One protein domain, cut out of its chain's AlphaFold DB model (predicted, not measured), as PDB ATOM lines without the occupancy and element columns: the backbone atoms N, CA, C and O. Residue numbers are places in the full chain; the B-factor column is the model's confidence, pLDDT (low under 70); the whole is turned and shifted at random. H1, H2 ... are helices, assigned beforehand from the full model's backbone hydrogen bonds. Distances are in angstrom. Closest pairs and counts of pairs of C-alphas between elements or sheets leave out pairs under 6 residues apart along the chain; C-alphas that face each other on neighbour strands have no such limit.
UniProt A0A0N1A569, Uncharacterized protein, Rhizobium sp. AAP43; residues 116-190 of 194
ATOM      1  N   ASP A 116     570.767 484.622 395.067       96.50
ATOM      2  CA  ASP A 116     570.244 484.387 393.725       96.50
ATOM      3  C   ASP A 116     570.392 485.619 392.816       96.50
ATOM      4  O   ASP A 116     570.723 485.454 391.642       96.50
ATOM      5  N   ASP A 117     570.264 486.843 393.351       96.06
ATOM      6  CA  ASP A 117     570.557 488.073 392.601       96.06
ATOM      7  C   ASP A 117     572.015 488.089 392.133       96.06
ATOM      8  O   ASP A 117     572.288 488.328 390.956       96.06
ATOM      9  N   TYR A 118     572.949 487.777 393.038       96.25
ATOM     10  CA  TYR A 118     574.370 487.667 392.712       96.25
ATOM     11  C   TYR A 118     574.648 486.550 391.706       96.25
ATOM     12  O   TYR A 118     575.293 486.781 390.682       96.25
ATOM     13  N   ALA A 119     574.114 485.355 391.952       94.94
ATOM     14  CA  ALA A 119     574.327 484.202 391.092       94.94
ATOM     15  C   ALA A 119     573.762 484.414 389.683       94.94
ATOM     16  O   ALA A 119     574.330 483.912 388.714       94.94
ATOM     17  N   ARG A 120     572.673 485.178 389.549       96.62
ATOM     18  CA  ARG A 120     572.112 485.573 388.254       96.62
ATOM     19  C   ARG A 120     573.097 486.435 387.460       96.62
ATOM     20  O   ARG A 120     573.316 486.157 386.284       96.62
ATOM     21  N   VAL A 121     573.704 487.444 388.084       95.94
ATOM     22  CA  VAL A 121     574.684 488.323 387.419       95.94
ATOM     23  C   VAL A 121     575.969 487.563 387.091       95.94
ATOM     24  O   VAL A 121     576.429 487.602 385.952       95.94
ATOM     25  N   GLN A 122     576.503 486.810 388.056       91.75
ATOM     26  CA  GLN A 122     577.709 485.997 387.883       91.75
ATOM     27  C   GLN A 122     577.522 484.933 386.791       91.75
ATOM     28  O   GLN A 122     578.368 484.785 385.913       91.75
ATOM     29  N   GLY A 123     576.380 484.238 386.787       91.44
ATOM     30  CA  GLY A 123     576.037 483.269 385.749       91.44
ATOM     31  C   GLY A 123     575.920 483.904 384.361       91.44
ATOM     32  O   GLY A 123     576.356 483.299 383.385       91.44
ATOM     33  N   HIS A 124     575.397 485.135 384.269       94.56
ATOM     34  CA  HIS A 124     575.354 485.884 383.012       94.56
ATOM     35  C   HIS A 124     576.764 486.196 382.494       94.56
ATOM     36  O   HIS A 124     577.073 485.891 381.345       94.56
ATOM     37  N   LEU A 125     577.631 486.736 383.356       91.00
ATOM     38  CA  LEU A 125     579.026 487.041 383.025       91.00
ATOM     39  C   LEU A 125     579.786 485.793 382.562       91.00
ATOM     40  O   LEU A 125     580.455 485.827 381.534       91.00
ATOM     41  N   GLU A 126     579.648 484.676 383.277       89.19
ATOM     42  CA  GLU A 126     580.318 483.421 382.922       89.19
ATOM     43  C   GLU A 126     579.812 482.802 381.618       89.19
ATOM     44  O   GLU A 126     580.587 482.169 380.902       89.19
ATOM     45  N   ALA A 127     578.520 482.942 381.318       88.19
ATOM     46  CA  ALA A 127     577.955 482.484 380.055       88.19
ATOM     47  C   ALA A 127     578.405 483.369 378.881       88.19
ATOM     48  O   ALA A 127     578.707 482.859 377.803       88.19
ATOM     49  N   ALA A 128     578.483 484.682 379.099       87.00
ATOM     50  CA  ALA A 128     578.892 485.653 378.092       87.00
ATOM     51  C   ALA A 128     580.399 485.607 377.788       87.00
ATOM     52  O   ALA A 128     580.797 485.912 376.666       87.00
ATOM     53  N   ALA A 129     581.231 485.198 378.754       86.56
ATOM     54  CA  ALA A 129     582.694 485.242 378.669       86.56
ATOM     55  C   ALA A 129     583.301 484.467 377.485       86.56
ATOM     56  O   ALA A 129     584.398 484.798 377.037       86.56
ATOM     57  N   SER A 130     582.614 483.447 376.963       80.19
ATOM     58  CA  SER A 130     583.065 482.688 375.786       80.19
ATOM     59  C   SER A 130     582.647 483.303 374.447       80.19
ATOM     60  O   SER A 130     582.994 482.763 373.397       80.19
ATOM     61  N   SER A 131     581.880 484.394 374.459       80.81
ATOM     62  CA  SER A 131     581.354 485.014 373.243       80.81
ATOM     63  C   SER A 131     582.351 486.000 372.633       80.81
ATOM     64  O   SER A 131     582.970 486.781 373.361       80.81
ATOM     65  N   PRO A 132     582.495 486.030 371.294       83.00
ATOM     66  CA  PRO A 132     583.283 487.056 370.623       83.00
ATOM     67  C   PRO A 132     582.787 488.461 370.992       83.00
ATOM     68  O   PRO A 132     581.601 488.754 370.868       83.00
ATOM     69  N   GLY A 133     583.699 489.332 371.433       80.69
ATOM     70  CA  GLY A 133     583.354 490.700 371.831       80.69
ATOM     71  C   GLY A 133     582.721 490.825 373.220       80.69
ATOM     72  O   GLY A 133     582.033 491.811 373.467       80.69
ATOM     73  N   PHE A 134     582.938 489.850 374.110       86.25
ATOM     74  CA  PHE A 134     582.521 489.930 375.510       86.25
ATOM     75  C   PHE A 134     582.937 491.260 376.156       86.25
ATOM     76  O   PHE A 134     584.125 491.566 376.275       86.25
ATOM     77  N   ASP A 135     581.934 492.016 376.602       86.62
ATOM     78  CA  ASP A 135     582.095 493.228 377.392       86.62
ATOM     79  C   ASP A 135     581.401 493.040 378.753       86.62
ATOM     80  O   ASP A 135     580.165 493.059 378.831       86.62
ATOM     81  N   PRO A 136     582.163 492.862 379.846       79.56
ATOM     82  CA  PRO A 136     581.586 492.712 381.174       79.56
ATOM     83  C   PRO A 136     580.823 493.965 381.626       79.56
ATOM     84  O   PRO A 136     579.878 493.840 382.402       79.56
ATOM     85  N   GLN A 137     581.173 495.164 381.143       79.69
ATOM     86  CA  GLN A 137     580.460 496.393 381.503       79.69
ATOM     87  C   GLN A 137     579.061 496.423 380.885       79.69
ATOM     88  O   GLN A 137     578.105 496.783 381.573       79.69
ATOM     89  N   ALA A 138     578.922 495.987 379.629       86.50
ATOM     90  CA  ALA A 138     577.625 495.857 378.968       86.50
ATOM     91  C   ALA A 138     576.721 494.840 379.686       86.50
ATOM     92  O   ALA A 138     575.565 495.141 379.981       86.50
ATOM     93  N   VAL A 139     577.270 493.677 380.054       89.44
ATOM     94  CA  VAL A 139     576.533 492.641 380.799       89.44
ATOM     95  C   VAL A 139     576.072 493.152 382.168       89.44
ATOM     96  O   VAL A 139     574.932 492.918 382.563       89.44
ATOM     97  N   LEU A 140     576.928 493.871 382.899       87.38
ATOM     98  CA  LEU A 140     576.562 494.470 384.187       87.38
ATOM     99  C   LEU A 140     575.501 495.568 384.036       87.38
ATOM    100  O   LEU A 140     574.574 495.637 384.847       87.38
ATOM    101  N   ALA A 141     575.583 496.375 382.976       90.50
ATOM    102  CA  ALA A 141     574.598 497.411 382.687       90.50
ATOM    103  C   ALA A 141     573.194 496.829 382.436       90.50
ATOM    104  O   ALA A 141     572.213 497.418 382.894       90.50
ATOM    105  N   GLU A 142     573.081 495.651 381.806       94.69
ATOM    106  CA  GLU A 142     571.798 494.935 381.667       94.69
ATOM    107  C   GLU A 142     571.163 494.572 383.018       94.69
ATOM    108  O   GLU A 142     569.941 494.490 383.136       94.69
ATOM    109  N   HIS A 143     571.986 494.392 384.052       94.50
ATOM    110  CA  HIS A 143     571.544 494.136 385.424       94.50
ATOM    111  C   HIS A 143     571.396 495.414 386.262       94.50
ATOM    112  O   HIS A 143     571.164 495.337 387.467       94.50
ATOM    113  N   GLY A 144     571.520 496.596 385.649       91.50
ATOM    114  CA  GLY A 144     571.448 497.877 386.354       91.50
ATOM    115  C   GLY A 144     572.613 498.104 387.322       91.50
ATOM    116  O   GLY A 144     572.461 498.831 388.313       91.50
ATOM    117  N   LEU A 145     573.759 497.468 387.056       85.31
ATOM    118  CA  LEU A 145     574.962 497.532 387.874       85.31
ATOM    119  C   LEU A 145     576.091 498.253 387.147       85.31
ATOM    120  O   LEU A 145     576.331 498.071 385.955       85.31
ATOM    121  N   THR A 146     576.844 499.021 387.920       85.00
ATOM    122  CA  THR A 146     578.207 499.413 387.555       85.00
ATOM    123  C   THR A 146     579.205 498.332 387.976       85.00
ATOM    124  O   THR A 146     578.914 497.518 388.853       85.00
ATOM    125  N   VAL A 147     580.417 498.362 387.406       77.38
ATOM    126  CA  VAL A 147     581.534 497.501 387.849       77.38
ATOM    127  C   VAL A 147     581.765 497.647 389.350       77.38
ATOM    128  O   VAL A 147     581.864 496.650 390.051       77.38
ATOM    129  N   TYR A 148     581.768 498.885 389.847       78.00
ATOM    130  CA  TYR A 148     581.970 499.172 391.263       78.00
ATOM    131  C   TYR A 148     580.883 498.545 392.152       78.00
ATOM    132  O   TYR A 148     581.203 497.858 393.113       78.00
ATOM    133  N   GLU A 149     579.602 498.714 391.812       81.25
ATOM    134  CA  GLU A 149     578.497 498.112 392.580       81.25
ATOM    135  C   GLU A 149     578.541 496.583 392.575       81.25
ATOM    136  O   GLU A 149     578.283 495.958 393.601       81.25
ATOM    137  N   PHE A 150     578.889 495.981 391.434       83.94
ATOM    138  CA  PHE A 150     579.055 494.537 391.354       83.94
ATOM    139  C   PHE A 150     580.228 494.049 392.208       83.94
ATOM    140  O   PHE A 150     580.069 493.067 392.923       83.94
ATOM    141  N   SER A 151     581.382 494.723 392.168       77.81
ATOM    142  CA  SER A 151     582.561 494.348 392.958       77.81
ATOM    143  C   SER A 151     582.294 494.375 394.465       77.81
ATOM    144  O   SER A 151     582.680 493.435 395.159       77.81
ATOM    145  N   GLU A 152     581.593 495.396 394.962       79.56
ATOM    146  CA  GLU A 152     581.209 495.503 396.379       79.56
ATOM    147  C   GLU A 152     580.271 494.357 396.799       79.56
ATOM    148  O   GLU A 152     580.532 493.635 397.769       79.56
ATOM    149  N   ASP A 153     579.198 494.134 396.033       86.25
ATOM    150  CA  ASP A 153     578.223 493.088 396.339       86.25
ATOM    151  C   ASP A 153     578.823 491.677 396.176       86.25
ATOM    152  O   ASP A 153     578.549 490.786 396.985       86.25
ATOM    153  N   ALA A 154     579.681 491.465 395.175       83.00
ATOM    154  CA  ALA A 154     580.416 490.216 394.984       83.00
ATOM    155  C   ALA A 154     581.362 489.941 396.159       83.00
ATOM    156  O   ALA A 154     581.400 488.814 396.657       83.00
ATOM    157  N   GLY A 155     582.065 490.967 396.651       81.94
ATOM    158  CA  GLY A 155     582.919 490.872 397.836       81.94
ATOM    159  C   GLY A 155     582.153 490.366 399.060       81.94
ATOM    160  O   GLY A 155     582.593 489.420 399.718       81.94
ATOM    161  N   TYR A 156     580.954 490.907 399.310       86.44
ATOM    162  CA  TYR A 156     580.070 490.421 400.375       86.44
ATOM    163  C   TYR A 156     579.730 488.931 400.217       86.44
ATOM    164  O   TYR A 156     579.816 488.162 401.179       86.44
ATOM    165  N   TRP A 157     579.327 488.503 399.017       86.88
ATOM    166  CA  TRP A 157     578.885 487.126 398.795       86.88
ATOM    167  C   TRP A 157     580.041 486.126 398.860       86.88
ATOM    168  O   TRP A 157     579.886 485.056 399.450       86.88
ATOM    169  N   VAL A 158     581.216 486.482 398.338       83.69
ATOM    170  CA  VAL A 158     582.435 485.667 398.465       83.69
ATOM    171  C   VAL A 158     582.849 485.535 399.932       83.69
ATOM    172  O   VAL A 158     583.191 484.438 400.378       83.69
ATOM    173  N   GLN A 159     582.748 486.614 400.713       80.12
ATOM    174  CA  GLN A 159     582.988 486.564 402.154       80.12
ATOM    175  C   GLN A 159     581.982 485.643 402.865       80.12
ATOM    176  O   GLN A 159     582.379 484.834 403.705       80.12
ATOM    177  N   LYS A 160     580.696 485.682 402.489       82.69
ATOM    178  CA  LYS A 160     579.680 484.756 403.019       82.69
ATOM    179  C   LYS A 160     579.984 483.294 402.698       82.69
ATOM    180  O   LYS A 160     579.854 482.450 403.584       82.69
ATOM    181  N   LEU A 161     580.433 482.994 401.478       85.19
ATOM    182  CA  LEU A 161     580.872 481.645 401.110       85.19
ATOM    183  C   LEU A 161     582.062 481.194 401.967       85.19
ATOM    184  O   LEU A 161     582.073 480.065 402.453       85.19
ATOM    185  N   ARG A 162     583.049 482.074 402.185       77.62
ATOM    186  CA  ARG A 162     584.207 481.792 403.047       77.62
ATOM    187  C   ARG A 162     583.768 481.474 404.478       77.62
ATOM    188  O   ARG A 162     584.220 480.478 405.037       77.62
ATOM    189  N   GLU A 163     582.873 482.274 405.056       79.94
ATOM    190  CA  GLU A 163     582.308 482.035 406.394       79.94
ATOM    191  C   GLU A 163     581.622 480.664 406.485       79.94
ATOM    192  O   GLU A 163     581.868 479.909 407.426       79.94
ATOM    193  N   GLN A 164     580.813 480.309 405.484       83.19
ATOM    194  CA  GLN A 164     580.138 479.008 405.410       83.19
ATOM    195  C   GLN A 164     581.129 477.846 405.257       83.19
ATOM    196  O   GLN A 164     580.961 476.804 405.892       83.19
ATOM    197  N   ALA A 165     582.185 478.028 404.461       75.69
ATOM    198  CA  ALA A 165     583.233 477.031 404.282       75.69
ATOM    199  C   ALA A 165     584.020 476.778 405.573       75.69
ATOM    200  O   ALA A 165     584.226 475.625 405.948       75.69
ATOM    201  N   LEU A 166     584.393 477.841 406.290       78.50
ATOM    202  CA  LEU A 166     585.063 477.741 407.588       78.50
ATOM    203  C   LEU A 166     584.164 477.113 408.661       78.50
ATOM    204  O   LEU A 166     584.656 476.401 409.533       78.50
ATOM    205  N   ALA A 167     582.849 477.324 408.574       88.38
ATOM    206  CA  ALA A 167     581.867 476.669 409.436       88.38
ATOM    207  C   ALA A 167     581.613 475.190 409.071       88.38
ATOM    208  O   ALA A 167     580.862 474.511 409.772       88.38
ATOM    209  N   GLY A 168     582.211 474.677 407.989       87.38
ATOM    210  CA  GLY A 168     581.995 473.308 407.517       87.38
ATOM    211  C   GLY A 168     580.594 473.065 406.943       87.38
ATOM    212  O   GLY A 168     580.153 471.916 406.869       87.38
ATOM    213  N   ASP A 169     579.882 474.119 406.528       91.06
ATOM    214  CA  ASP A 169     578.526 474.019 405.986       91.06
ATOM    215  C   ASP A 169     578.545 473.524 404.531       91.06
ATOM    216  O   ASP A 169     578.361 474.259 403.557       91.06
ATOM    217  N   GLY A 170     578.771 472.219 404.370       89.62
ATOM    218  CA  GLY A 170     578.804 471.579 403.058       89.62
ATOM    219  C   GLY A 170     577.476 471.662 402.293       89.62
ATOM    220  O   GLY A 170     577.480 471.532 401.070       89.62
ATOM    221  N   ALA A 171     576.342 471.871 402.973       92.62
ATOM    222  CA  ALA A 171     575.054 472.062 402.308       92.62
ATOM    223  C   ALA A 171     574.974 473.445 401.652       92.62
ATOM    224  O   ALA A 171     574.569 473.534 400.490       92.62
ATOM    225  N   ALA A 172     575.435 474.490 402.342       86.50
ATOM    226  CA  ALA A 172     575.529 475.830 401.774       86.50
ATOM    227  C   ALA A 172     576.468 475.884 400.560       86.50
ATOM    228  O   ALA A 172     576.091 476.440 399.530       86.50
ATOM    229  N   ILE A 173     577.637 475.232 400.630       88.81
ATOM    230  CA  ILE A 173     578.592 475.172 399.506       88.81
ATOM    231  C   ILE A 173     577.987 474.445 398.295       88.81
ATOM    232  O   ILE A 173     578.146 474.886 397.156       88.81
ATOM    233  N   ARG A 174     577.266 473.333 398.509       91.31
ATOM    234  CA  ARG A 174     576.570 472.639 397.411       91.31
ATOM    235  C   ARG A 174     575.503 473.525 396.780       91.31
ATOM    236  O   ARG A 174     575.516 473.700 395.566       91.31
ATOM    237  N   ASN A 175     574.648 474.140 397.597       92.25
ATOM    238  CA  ASN A 175     573.609 475.051 397.115       92.25
ATOM    239  C   ASN A 175     574.198 476.247 396.344       92.25
ATOM    240  O   ASN A 175     573.621 476.685 395.345       92.25
ATOM    241  N   TRP A 176     575.358 476.748 396.780       91.12
ATOM    242  CA  TRP A 176     576.111 477.788 396.085       91.12
ATOM    243  C   TRP A 176     576.485 477.357 394.664       91.12
ATOM    244  O   TRP A 176     576.094 478.003 393.687       91.12
ATOM    245  N   ASN A 177     577.179 476.224 394.547       90.25
ATOM    246  CA  ASN A 177     577.639 475.691 393.265       90.25
ATOM    247  C   ASN A 177     576.472 475.346 392.330       90.25
ATOM    248  O   ASN A 177     576.498 475.696 391.151       90.25
ATOM    249  N   GLU A 178     575.428 474.702 392.854       95.00
ATOM    250  CA  GLU A 178     574.235 474.328 392.085       95.00
ATOM    251  C   GLU A 178     573.496 475.555 391.543       95.00
ATOM    252  O   GLU A 178     573.020 475.551 390.406       95.00
ATOM    253  N   THR A 179     573.409 476.624 392.333       93.69
ATOM    254  CA  THR A 179     572.726 477.852 391.921       93.69
ATOM    255  C   THR A 179     573.518 478.621 390.871       93.69
ATOM    256  O   THR A 179     572.923 479.033 389.874       93.69
ATOM    257  N   LEU A 180     574.842 478.743 391.017       90.94
ATOM    258  CA  LEU A 180     575.690 479.334 389.975       90.94
ATOM    259  C   LEU A 180     575.622 478.539 388.669       90.94
ATOM    260  O   LEU A 180     575.395 479.119 387.608       90.94
ATOM    261  N   ALA A 181     575.732 477.209 388.743       91.69
ATOM    262  CA  ALA A 181     575.636 476.345 387.571       91.69
ATOM    263  C   ALA A 181     574.276 476.486 386.866       91.69
ATOM    264  O   ALA A 181     574.223 476.612 385.641       91.69
ATOM    265  N   ARG A 182     573.178 476.527 387.634       95.56
ATOM    266  CA  ARG A 182     571.823 476.734 387.102       95.56
ATOM    267  C   ARG A 182     571.690 478.080 386.389       95.56
ATOM    268  O   ARG A 182     571.175 478.117 385.275       95.56
ATOM    269  N   ARG A 183     572.165 479.170 387.001       95.44
ATOM    270  CA  ARG A 183     572.092 480.518 386.410       95.44
ATOM    271  C   ARG A 183     572.975 480.648 385.175       95.44
ATOM    272  O   ARG A 183     572.529 481.186 384.169       95.44
ATOM    273  N   LYS A 184     574.182 480.082 385.197       92.00
ATOM    274  CA  LYS A 184     575.033 480.003 384.005       92.00
ATOM    275  C   LYS A 184     574.329 479.277 382.863       92.00
ATOM    276  O   LYS A 184     574.275 479.811 381.764       92.00
ATOM    277  N   ALA A 185     573.750 478.104 383.123       92.62
ATOM    278  CA  ALA A 185     573.039 477.335 382.103       92.62
ATOM    279  C   ALA A 185     571.855 478.111 381.495       92.62
ATOM    280  O   ALA A 185     571.644 478.054 380.285       92.62
ATOM    281  N   GLU A 186     571.120 478.871 382.314       93.38
ATOM    282  CA  GLU A 186     570.040 479.756 381.858       93.38
ATOM    283  C   GLU A 186     570.545 480.819 380.866       93.38
ATOM    284  O   GLU A 186     569.938 481.022 379.813       93.38
ATOM    285  N   TYR A 187     571.677 481.466 381.161       92.25
ATOM    286  CA  TYR A 187     572.254 482.486 380.282       92.25
ATOM    287  C   TYR A 187     573.024 481.911 379.092       92.25
ATOM    288  O   TYR A 187     573.032 482.537 378.035       92.25
ATOM    289  N   SER A 188     573.603 480.712 379.199       88.94
ATOM    290  CA  SER A 188     574.284 480.037 378.083       88.94
ATOM    291  C   SER A 188     573.369 479.832 376.875       88.94
ATOM    292  O   SER A 188     573.846 479.853 375.749       88.94
ATOM    293  N   ALA A 189     572.050 479.726 377.070       87.44
ATOM    294  CA  ALA A 189     571.092 479.675 375.964       87.44
ATOM    295  C   ALA A 189     571.098 480.940 375.075       87.44
ATOM    296  O   ALA A 189     570.641 480.884 373.934       87.44
ATOM    297  N   ARG A 190     571.607 482.076 375.575       87.06
ATOM    298  CA  ARG A 190     571.735 483.349 374.838       87.06
ATOM    299  C   ARG A 190     573.047 483.467 374.061       87.06
ATOM    300  O   ARG A 190     573.144 484.304 373.170       87.06
TER     301      ARG A 190
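This is residues 116 to 190 of the 194 residues of an uncharacterized protein of Rhizobium sp. AAP43 (UniProt A0A0N1A569). The longest helix, H3, makes a V-shaped hairpin with H4; H1 packs on H4 inside the V, and H2 sits at its open end. There are 75 printed residues with four named helices, H1 to H4 in chain order: all helix, only just compact, close to loose, radius of gyration of the C-alphas 13.1 A, spans 40 by 26 by 16 A.

Find C-alpha 147 at (581.534, 497.501, 387.849); H3 runs 28.2 A to residue 166. H4, residues 170 to 188, runs 26.8 A to (574.284, 480.037, 378.083). H1 is residues 116 to 128, 17.9 A; H2 is 136 to 142, 10.0 A.

Look at Gln 164 and Ala 172, the closest C-alphas of the hairpin H3 and H4, 6.7 A apart; residues 161 to 165 and 170 to 176 alone touch, opposite ways at a shallow tilt of 34 degrees, only just short of steep. H1 touches H4, closest at C-alphas 123 and 184, 3.8 A, at a steep tilt of 48 degrees, the same way. H2 and H4 are apart. In H1, H2, H3 and H4 every O i to N i+4 pair is within hydrogen-bond range.

The farthest C-alphas, Pro 132 and Ala 167, are 40.2 A apart. The printed part has no cut and no long link; no printed residue is under 70 in pLDDT.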